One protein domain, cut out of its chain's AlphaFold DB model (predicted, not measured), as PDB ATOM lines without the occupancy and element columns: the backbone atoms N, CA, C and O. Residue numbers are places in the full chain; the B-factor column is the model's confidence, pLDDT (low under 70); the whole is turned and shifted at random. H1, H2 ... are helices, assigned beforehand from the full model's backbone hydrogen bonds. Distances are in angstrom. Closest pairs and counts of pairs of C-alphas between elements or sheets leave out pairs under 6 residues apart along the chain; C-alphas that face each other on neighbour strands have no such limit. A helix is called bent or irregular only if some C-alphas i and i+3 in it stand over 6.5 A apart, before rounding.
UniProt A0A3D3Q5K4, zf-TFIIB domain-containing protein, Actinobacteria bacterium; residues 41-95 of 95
ATOM      1  N   ASP A  41     -23.041 -32.293  -8.554       90.19
ATOM      2  CA  ASP A  41     -21.720 -32.598  -7.995       90.19
ATOM      3  C   ASP A  41     -21.635 -34.003  -7.366       90.19
ATOM      4  O   ASP A  41     -20.618 -34.686  -7.475       90.19
ATOM      5  N   GLU A  42     -22.681 -34.444  -6.664       87.88
ATOM      6  CA  GLU A  42     -22.757 -35.757  -6.019       87.88
ATOM      7  C   GLU A  42     -22.860 -36.872  -7.060       87.88
ATOM      8  O   GLU A  42     -22.150 -37.876  -6.952       87.88
ATOM      9  N   ARG A  43     -23.671 -36.664  -8.105       87.25
ATOM     10  CA  ARG A  43     -23.780 -37.586  -9.241       87.25
ATOM     11  C   ARG A  43     -22.441 -37.729  -9.962       87.25
ATOM     12  O   ARG A  43     -22.012 -38.848 -10.255       87.25
ATOM     13  N   ASP A  44     -21.757 -36.619 -10.211       89.06
ATOM     14  CA  ASP A  44     -20.484 -36.603 -10.929       89.06
ATOM     15  C   ASP A  44     -19.369 -37.266 -10.105       89.06
ATOM     16  O   ASP A  44     -18.576 -38.052 -10.634       89.06
ATOM     17  N   ARG A  45     -19.346 -37.045  -8.782       88.38
ATOM     18  CA  ARG A  45     -18.437 -37.760  -7.869       88.38
ATOM     19  C   ARG A  45     -18.703 -39.263  -7.850       88.38
ATOM     20  O   ARG A  45     -17.747 -40.031  -7.935       88.38
ATOM     21  N   ALA A  46     -19.965 -39.685  -7.754       87.50
ATOM     22  CA  ALA A  46     -20.333 -41.102  -7.773       87.50
ATOM     23  C   ALA A  46     -19.923 -41.771  -9.095       87.50
ATOM     24  O   ALA A  46     -19.323 -42.846  -9.090       87.50
ATOM     25  N   THR A  47     -20.158 -41.083 -10.215       87.50
ATOM     26  CA  THR A  47     -19.771 -41.541 -11.555       87.50
ATOM     27  C   THR A  47     -18.255 -41.685 -11.679       87.50
ATOM     28  O   THR A  47     -17.768 -42.716 -12.145       87.50
ATOM     29  N   THR A  48     -17.502 -40.684 -11.209       88.19
ATOM     30  CA  THR A  48     -16.031 -40.697 -11.228       88.19
ATOM     31  C   THR A  48     -15.478 -41.846 -10.389       88.19
ATOM     32  O   THR A  48     -14.622 -42.587 -10.859       88.19
ATOM     33  N   ALA A  49     -16.001 -42.044  -9.175       88.12
ATOM     34  CA  ALA A  49     -15.550 -43.105  -8.278       88.12
ATOM     35  C   ALA A  49     -15.784 -44.510  -8.858       88.12
ATOM     36  O   ALA A  49     -14.909 -45.366  -8.764       88.12
ATOM     37  N   TYR A  50     -16.940 -44.743  -9.485       85.88
ATOM     38  CA  TYR A  50     -17.241 -46.022 -10.130       85.88
ATOM     39  C   TYR A  50     -16.362 -46.280 -11.356       85.88
ATOM     40  O   TYR A  50     -15.866 -47.390 -11.544       85.88
ATOM     41  N   PHE A  51     -16.151 -45.257 -12.189       87.44
ATOM     42  CA  PHE A  51     -15.278 -45.378 -13.352       87.44
ATOM     43  C   PHE A  51     -13.834 -45.674 -12.936       87.44
ATOM     44  O   PHE A  51     -13.191 -46.547 -13.520       87.44
ATOM     45  N   ASP A  52     -13.354 -44.992 -11.895       86.94
ATOM     46  CA  ASP A  52     -12.036 -45.236 -11.322       86.94
ATOM     47  C   ASP A  52     -11.909 -46.658 -10.766       86.94
ATOM     48  O   ASP A  52     -10.861 -47.263 -10.948       86.94
ATOM     49  N   ASP A  53     -12.940 -47.219 -10.128       87.56
ATOM     50  CA  ASP A  53     -12.914 -48.606  -9.637       87.56
ATOM     51  C   ASP A  53     -12.834 -49.628 -10.784       87.56
ATOM     52  O   ASP A  53     -11.987 -50.523 -10.773       87.56
ATOM     53  N   LEU A  54     -13.657 -49.455 -11.823       87.44
ATOM     54  CA  LEU A  54     -13.701 -50.382 -12.955       87.44
ATOM     55  C   LEU A  54     -12.460 -50.322 -13.846       87.44
ATOM     56  O   LEU A  54     -12.010 -51.355 -14.346       87.44
ATOM     57  N   PHE A  55     -11.947 -49.117 -14.089       90.69
ATOM     58  CA  PHE A  55     -10.957 -48.874 -15.135       90.69
ATOM     59  C   PHE A  55      -9.624 -48.348 -14.613       90.69
ATOM     60  O   PHE A  55      -8.788 -47.945 -15.422       90.69
ATOM     61  N   LYS A  56      -9.372 -48.391 -13.293       84.38
ATOM     62  CA  LYS A  56      -8.142 -47.870 -12.667       84.38
ATOM     63  C   LYS A  56      -6.884 -48.224 -13.454       84.38
ATOM     64  O   LYS A  56      -6.098 -47.359 -13.822       84.38
ATOM     65  N   VAL A  57      -6.722 -49.516 -13.740       85.88
ATOM     66  CA  VAL A  57      -5.513 -50.063 -14.362       85.88
ATOM     67  C   VAL A  57      -5.374 -49.594 -15.807       85.88
ATOM     68  O   VAL A  57      -4.291 -49.162 -16.197       85.88
ATOM     69  N   GLN A  58      -6.449 -49.653 -16.603       88.38
ATOM     70  CA  GLN A  58      -6.387 -49.208 -17.997       88.38
ATOM     71  C   GLN A  58      -6.176 -47.699 -18.096       88.38
ATOM     72  O   GLN A  58      -5.390 -47.245 -18.923       88.38
ATOM     73  N   VAL A  59      -6.848 -46.925 -17.245       87.25
ATOM     74  CA  VAL A  59      -6.740 -45.467 -17.233       87.25
ATOM     75  C   VAL A  59      -5.334 -45.038 -16.826       87.25
ATOM     76  O   VAL A  59      -4.757 -44.165 -17.471       87.25
ATOM     77  N   ASP A  60      -4.749 -45.650 -15.796       87.31
ATOM     78  CA  ASP A  60      -3.388 -45.326 -15.365       87.31
ATOM     79  C   ASP A  60      -2.342 -45.729 -16.415       87.31
ATOM     80  O   ASP A  60      -1.400 -44.970 -16.659       87.31
ATOM     81  N   ALA A  61      -2.534 -46.867 -17.091       89.50
ATOM     82  CA  ALA A  61      -1.692 -47.274 -18.216       89.50
ATOM     83  C   ALA A  61      -1.776 -46.268 -19.377       89.50
ATOM     84  O   ALA A  61      -0.746 -45.773 -19.835       89.50
ATOM     85  N   GLN A  62      -2.991 -45.883 -19.780       89.12
ATOM     86  CA  GLN A  62      -3.205 -44.900 -20.840       89.12
ATOM     87  C   GLN A  62      -2.588 -43.542 -20.481       89.12
ATOM     88  O   GLN A  62      -1.885 -42.948 -21.292       89.12
ATOM     89  N   ARG A  63      -2.769 -43.074 -19.238       87.00
ATOM     90  CA  ARG A  63      -2.149 -41.833 -18.742       87.00
ATOM     91  C   ARG A  63      -0.621 -41.890 -18.799       87.00
ATOM     92  O   ARG A  63       0.013 -40.870 -19.079       87.00
ATOM     93  N   ALA A  64      -0.015 -43.043 -18.514       90.50
ATOM     94  CA  ALA A  64       1.432 -43.220 -18.605       90.50
ATOM     95  C   ALA A  64       1.926 -43.161 -20.061       90.50
ATOM     96  O   ALA A  64       2.913 -42.470 -20.336       90.50
ATOM     97  N   ASP A  65       1.219 -43.815 -20.983       91.12
ATOM     98  CA  ASP A  65       1.523 -43.790 -22.418       91.12
ATOM     99  C   ASP A  65       1.347 -42.382 -23.009       91.12
ATOM    100  O   ASP A  65       2.254 -41.869 -23.674       91.12
ATOM    101  N   ASP A  66       0.240 -41.710 -22.682       91.88
ATOM    102  CA  ASP A  66      -0.047 -40.333 -23.087       91.88
ATOM    103  C   ASP A  66       1.042 -39.375 -22.579       91.88
ATOM    104  O   ASP A  66       1.527 -38.521 -23.327       91.88
ATOM    105  N   LYS A  67       1.498 -39.548 -21.328       91.19
ATOM    106  CA  LYS A  67       2.613 -38.776 -20.761       91.19
ATOM    107  C   LYS A  67       3.919 -39.043 -21.507       91.19
ATOM    108  O   LYS A  67       4.620 -38.097 -21.865       91.19
ATOM    109  N   ALA A  68       4.248 -40.302 -21.791       91.88
ATOM    110  CA  ALA A  68       5.456 -40.649 -22.537       91.88
ATOM    111  C   ALA A  68       5.438 -40.073 -23.968       91.88
ATOM    112  O   ALA A  68       6.469 -39.608 -24.476       91.88
ATOM    113  N   GLN A  69       4.265 -40.065 -24.608       92.06
ATOM    114  CA  GLN A  69       4.047 -39.435 -25.904       92.06
ATOM    115  C   GLN A  69       4.190 -37.912 -25.816       92.06
ATOM    116  O   GLN A  69       4.921 -37.333 -26.626       92.06
ATOM    117  N   ALA A  70       3.569 -37.268 -24.825       92.69
ATOM    118  CA  ALA A  70       3.698 -35.834 -24.583       92.69
ATOM    119  C   ALA A  70       5.166 -35.432 -24.358       92.69
ATOM    120  O   ALA A  70       5.655 -34.524 -25.027       92.69
ATOM    121  N   ASP A  71       5.916 -36.180 -23.543       93.12
ATOM    122  CA  ASP A  71       7.347 -35.956 -23.300       93.12
ATOM    123  C   ASP A  71       8.186 -36.130 -24.581       93.12
ATOM    124  O   ASP A  71       9.206 -35.463 -24.797       93.12
ATOM    125  N   ARG A  72       7.809 -37.062 -25.466       91.81
ATOM    126  CA  ARG A  72       8.456 -37.230 -26.779       91.81
ATOM    127  C   ARG A  72       8.182 -36.025 -27.681       91.81
ATOM    128  O   ARG A  72       9.133 -35.505 -28.272       91.81
ATOM    129  N   VAL A  73       6.927 -35.587 -27.768       90.81
ATOM    130  CA  VAL A  73       6.527 -34.415 -28.558       90.81
ATOM    131  C   VAL A  73       7.219 -33.166 -28.026       90.81
ATOM    132  O   VAL A  73       7.837 -32.447 -28.804       90.81
ATOM    133  N   GLU A  74       7.225 -32.947 -26.712       89.69
ATOM    134  CA  GLU A  74       7.877 -31.793 -26.099       89.69
ATOM    135  C   GLU A  74       9.381 -31.776 -26.396       89.69
ATOM    136  O   GLU A  74       9.921 -30.754 -26.826       89.69
ATOM    137  N   ARG A  75      10.074 -32.913 -26.240       90.44
ATOM    138  CA  ARG A  75      11.503 -33.013 -26.585       90.44
ATOM    139  C   ARG A  75      11.764 -32.712 -28.054       90.44
ATOM    140  O   ARG A  75      12.749 -32.044 -28.365       90.44
ATOM    141  N   PHE A  76      10.913 -33.205 -28.949       90.69
ATOM    142  CA  PHE A  76      11.029 -32.912 -30.372       90.69
ATOM    143  C   PHE A  76      10.815 -31.420 -30.642       90.69
ATOM    144  O   PHE A  76      11.709 -30.780 -31.192       90.69
ATOM    145  N   VAL A  77       9.704 -30.849 -30.171       88.75
ATOM    146  CA  VAL A  77       9.365 -29.425 -30.319       88.75
ATOM    147  C   VAL A  77      10.472 -28.534 -29.759       88.75
ATOM    148  O   VAL A  77      10.845 -27.560 -30.403       88.75
ATOM    149  N   ARG A  78      11.073 -28.886 -28.614       87.75
ATOM    150  CA  ARG A  78      12.231 -28.172 -28.050       87.75
ATOM    151  C   ARG A  78      13.455 -28.225 -28.969       87.75
ATOM    152  O   ARG A  78      14.115 -27.202 -29.129       87.75
ATOM    153  N   LYS A  79      13.753 -29.374 -29.589       90.94
ATOM    154  CA  LYS A  79      14.876 -29.519 -30.539       90.94
ATOM    155  C   LYS A  79      14.650 -28.732 -31.829       90.94
ATOM    156  O   LYS A  79      15.570 -28.075 -32.302       90.94
ATOM    157  N   VAL A  80      13.437 -28.772 -32.381       90.25
ATOM    158  CA  VAL A  80      13.089 -28.059 -33.623       90.25
ATOM    159  C   VAL A  80      12.530 -26.656 -33.373       90.25
ATOM    160  O   VAL A  80      12.038 -26.012 -34.297       90.25
ATOM    161  N   ARG A  81      12.636 -26.148 -32.137       86.25
ATOM    162  CA  ARG A  81      12.111 -24.841 -31.722       86.25
ATOM    163  C   ARG A  81      12.581 -23.721 -32.644       86.25
ATOM    164  O   ARG A  81      11.772 -22.910 -33.052       86.25
ATOM    165  N   PHE A  82      13.852 -23.724 -33.036       86.19
ATOM    166  CA  PHE A  82      14.445 -22.717 -33.925       86.19
ATOM    167  C   PHE A  82      14.117 -22.903 -35.414       86.19
ATOM    168  O   PHE A  82      14.576 -22.113 -36.230       86.19
ATOM    169  N   ILE A  83      13.383 -23.953 -35.786       86.94
ATOM    170  CA  ILE A  83      12.898 -24.195 -37.156       86.94
ATOM    171  C   ILE A  83      11.409 -23.825 -37.249       86.94
ATOM    172  O   ILE A  83      10.932 -23.401 -38.299       86.94
ATOM    173  N   LEU A  84      10.673 -23.945 -36.142       78.94
ATOM    174  CA  LEU A  84       9.255 -23.611 -36.055       78.94
ATOM    175  C   LEU A  84       9.032 -22.095 -36.246       78.94
ATOM    176  O   LEU A  84       9.558 -21.303 -35.462       78.94
ATOM    177  N   PRO A  85       8.205 -21.662 -37.222       78.31
ATOM    178  CA  PRO A  85       7.921 -20.243 -37.459       78.31
ATOM    179  C   PRO A  85       7.408 -19.503 -36.215       78.31
ATOM    180  O   PRO A  85       7.772 -18.351 -35.982       78.31
ATOM    181  N   SER A  86       6.638 -20.184 -35.362       75.12
ATOM    182  CA  SER A  86       6.120 -19.632 -34.103       75.12
ATOM    183  C   SER A  86       7.214 -19.138 -33.145       75.12
ATOM    184  O   SER A  86       6.950 -18.256 -32.329       75.12
ATOM    185  N   TYR A  87       8.446 -19.646 -33.251       78.25
ATOM    186  CA  TYR A  87       9.573 -19.182 -32.445       78.25
ATOM    187  C   TYR A  87      10.044 -17.771 -32.816       78.25
ATOM    188  O   TYR A  87      10.387 -17.000 -31.917       78.25
ATOM    189  N   TYR A  88      10.028 -17.424 -34.108       80.94
ATOM    190  CA  TYR A  88      10.454 -16.110 -34.611       80.94
ATOM    191  C   TYR A  88       9.296 -15.124 -34.768       80.94
ATOM    192  O   TYR A  88       9.502 -13.915 -34.703       80.94
ATOM    193  N   PHE A  89       8.075 -15.626 -34.942       74.75
ATOM    194  CA  PHE A  89       6.872 -14.818 -35.135       74.75
ATOM    195  C   PHE A  89       5.977 -14.820 -33.888       74.75
ATOM    196  O   PHE A  89       4.755 -14.952 -33.989       74.75
ATOM    197  N   GLN A  90       6.585 -14.662 -32.703       65.00
ATOM    198  CA  GLN A  90       5.867 -14.546 -31.430       65.00
ATOM    199  C   GLN A  90       4.847 -13.394 -31.514       65.00
ATOM    200  O   GLN A  90       5.214 -12.222 -31.498       65.00
ATOM    201  N   GLY A  91       3.558 -13.736 -31.642       61.50
ATOM    202  CA  GLY A  91       2.438 -12.789 -31.575       61.50
ATOM    203  C   GLY A  91       1.696 -12.442 -32.877       61.50
ATOM    204  O   GLY A  91       0.850 -11.554 -32.831       61.50
ATOM    205  N   LYS A  92       1.942 -13.095 -34.028       52.84
ATOM    206  CA  LYS A  92       1.226 -12.770 -35.294       52.84
ATOM    207  C   LYS A  92       0.482 -13.920 -35.979       52.84
ATOM    208  O   LYS A  92       0.232 -13.851 -37.177       52.84
ATOM    209  N   HIS A  93       0.042 -14.933 -35.243       55.84
ATOM    210  CA  HIS A  93      -0.955 -15.871 -35.770       55.84
ATOM    211  C   HIS A  93      -2.356 -15.381 -35.386       55.84
ATOM    212  O   HIS A  93      -2.948 -15.840 -34.418       55.84
ATOM    213  N   ARG A  94      -2.836 -14.359 -36.112       46.91
ATOM    214  CA  ARG A  94      -4.257 -13.997 -36.171       46.91
ATOM    215  C   ARG A  94      -4.850 -14.688 -37.397       46.91
ATOM    216  O   ARG A  94      -4.812 -14.124 -38.487       46.91
ATOM    217  N   TRP A  95      -5.357 -15.890 -37.193       55.69
ATOM    218  CA  TRP A  95      -6.383 -16.525 -38.011       55.69
ATOM    219  C   TRP A  95      -7.190 -17.439 -37.101       55.69
ATOM    220  O   TRP A  95      -6.554 -18.140 -36.282       55.69
TER     221      TRP A  95
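AT A GLANCE: This is residues 41 to 95 of the 95 residues of the protein "zf-TFIIB domain-containing protein" of Actinobacteria bacterium (UniProt A0A3D3Q5K4). One long helix, H1, is bent nearly square into an L of a shorter arm H1a and a longer arm H1b; beyond H1b, residues 80 to 95 with the short helix H2 turn to the same side as H1a, making a wide, open U with an empty middle. The 55 printed residues hold two named helices, H1 then H2, and no named strand: all helix. The whole is extended, with a radius of gyration of the C-alphas of 18.9 A, and flat, spanning 48 by 26 by 12 A.

IN THESE COORDINATES: H1, residues 41 to 79, was assigned as one helix by its hydrogen bonds but is bent: C-alphas 54 and 57 are 8.3 A apart. H1a, residues 41 to 54, begins at C-alpha 41 (-21.720, -32.598, -7.995) and is 20.1 A long. H1b, residues 57 to 79, is 33.2 A long. H2, residues 85 to 88, ends at C-alpha 88 (10.454, -16.110, -34.611).

HOW THE PARTS SIT: H1a and H1b are about perpendicular, at 86 degrees, and close but not clearly touching; their closest C-alphas, of Asp 52 and Val 59, are 7.9 A apart. H2 is apart from both arms. Every O i to N i+4 pair is within hydrogen-bond range in H1a and H1b; H2 is too short for such a pair.

THE WHOLE: The farthest C-alphas, of Glu 42 and Ile 83, are 48.7 A apart. The printed part has no cut, and the link from H1 to H2 is tight. Residues 90 to 95 have pLDDT under 70.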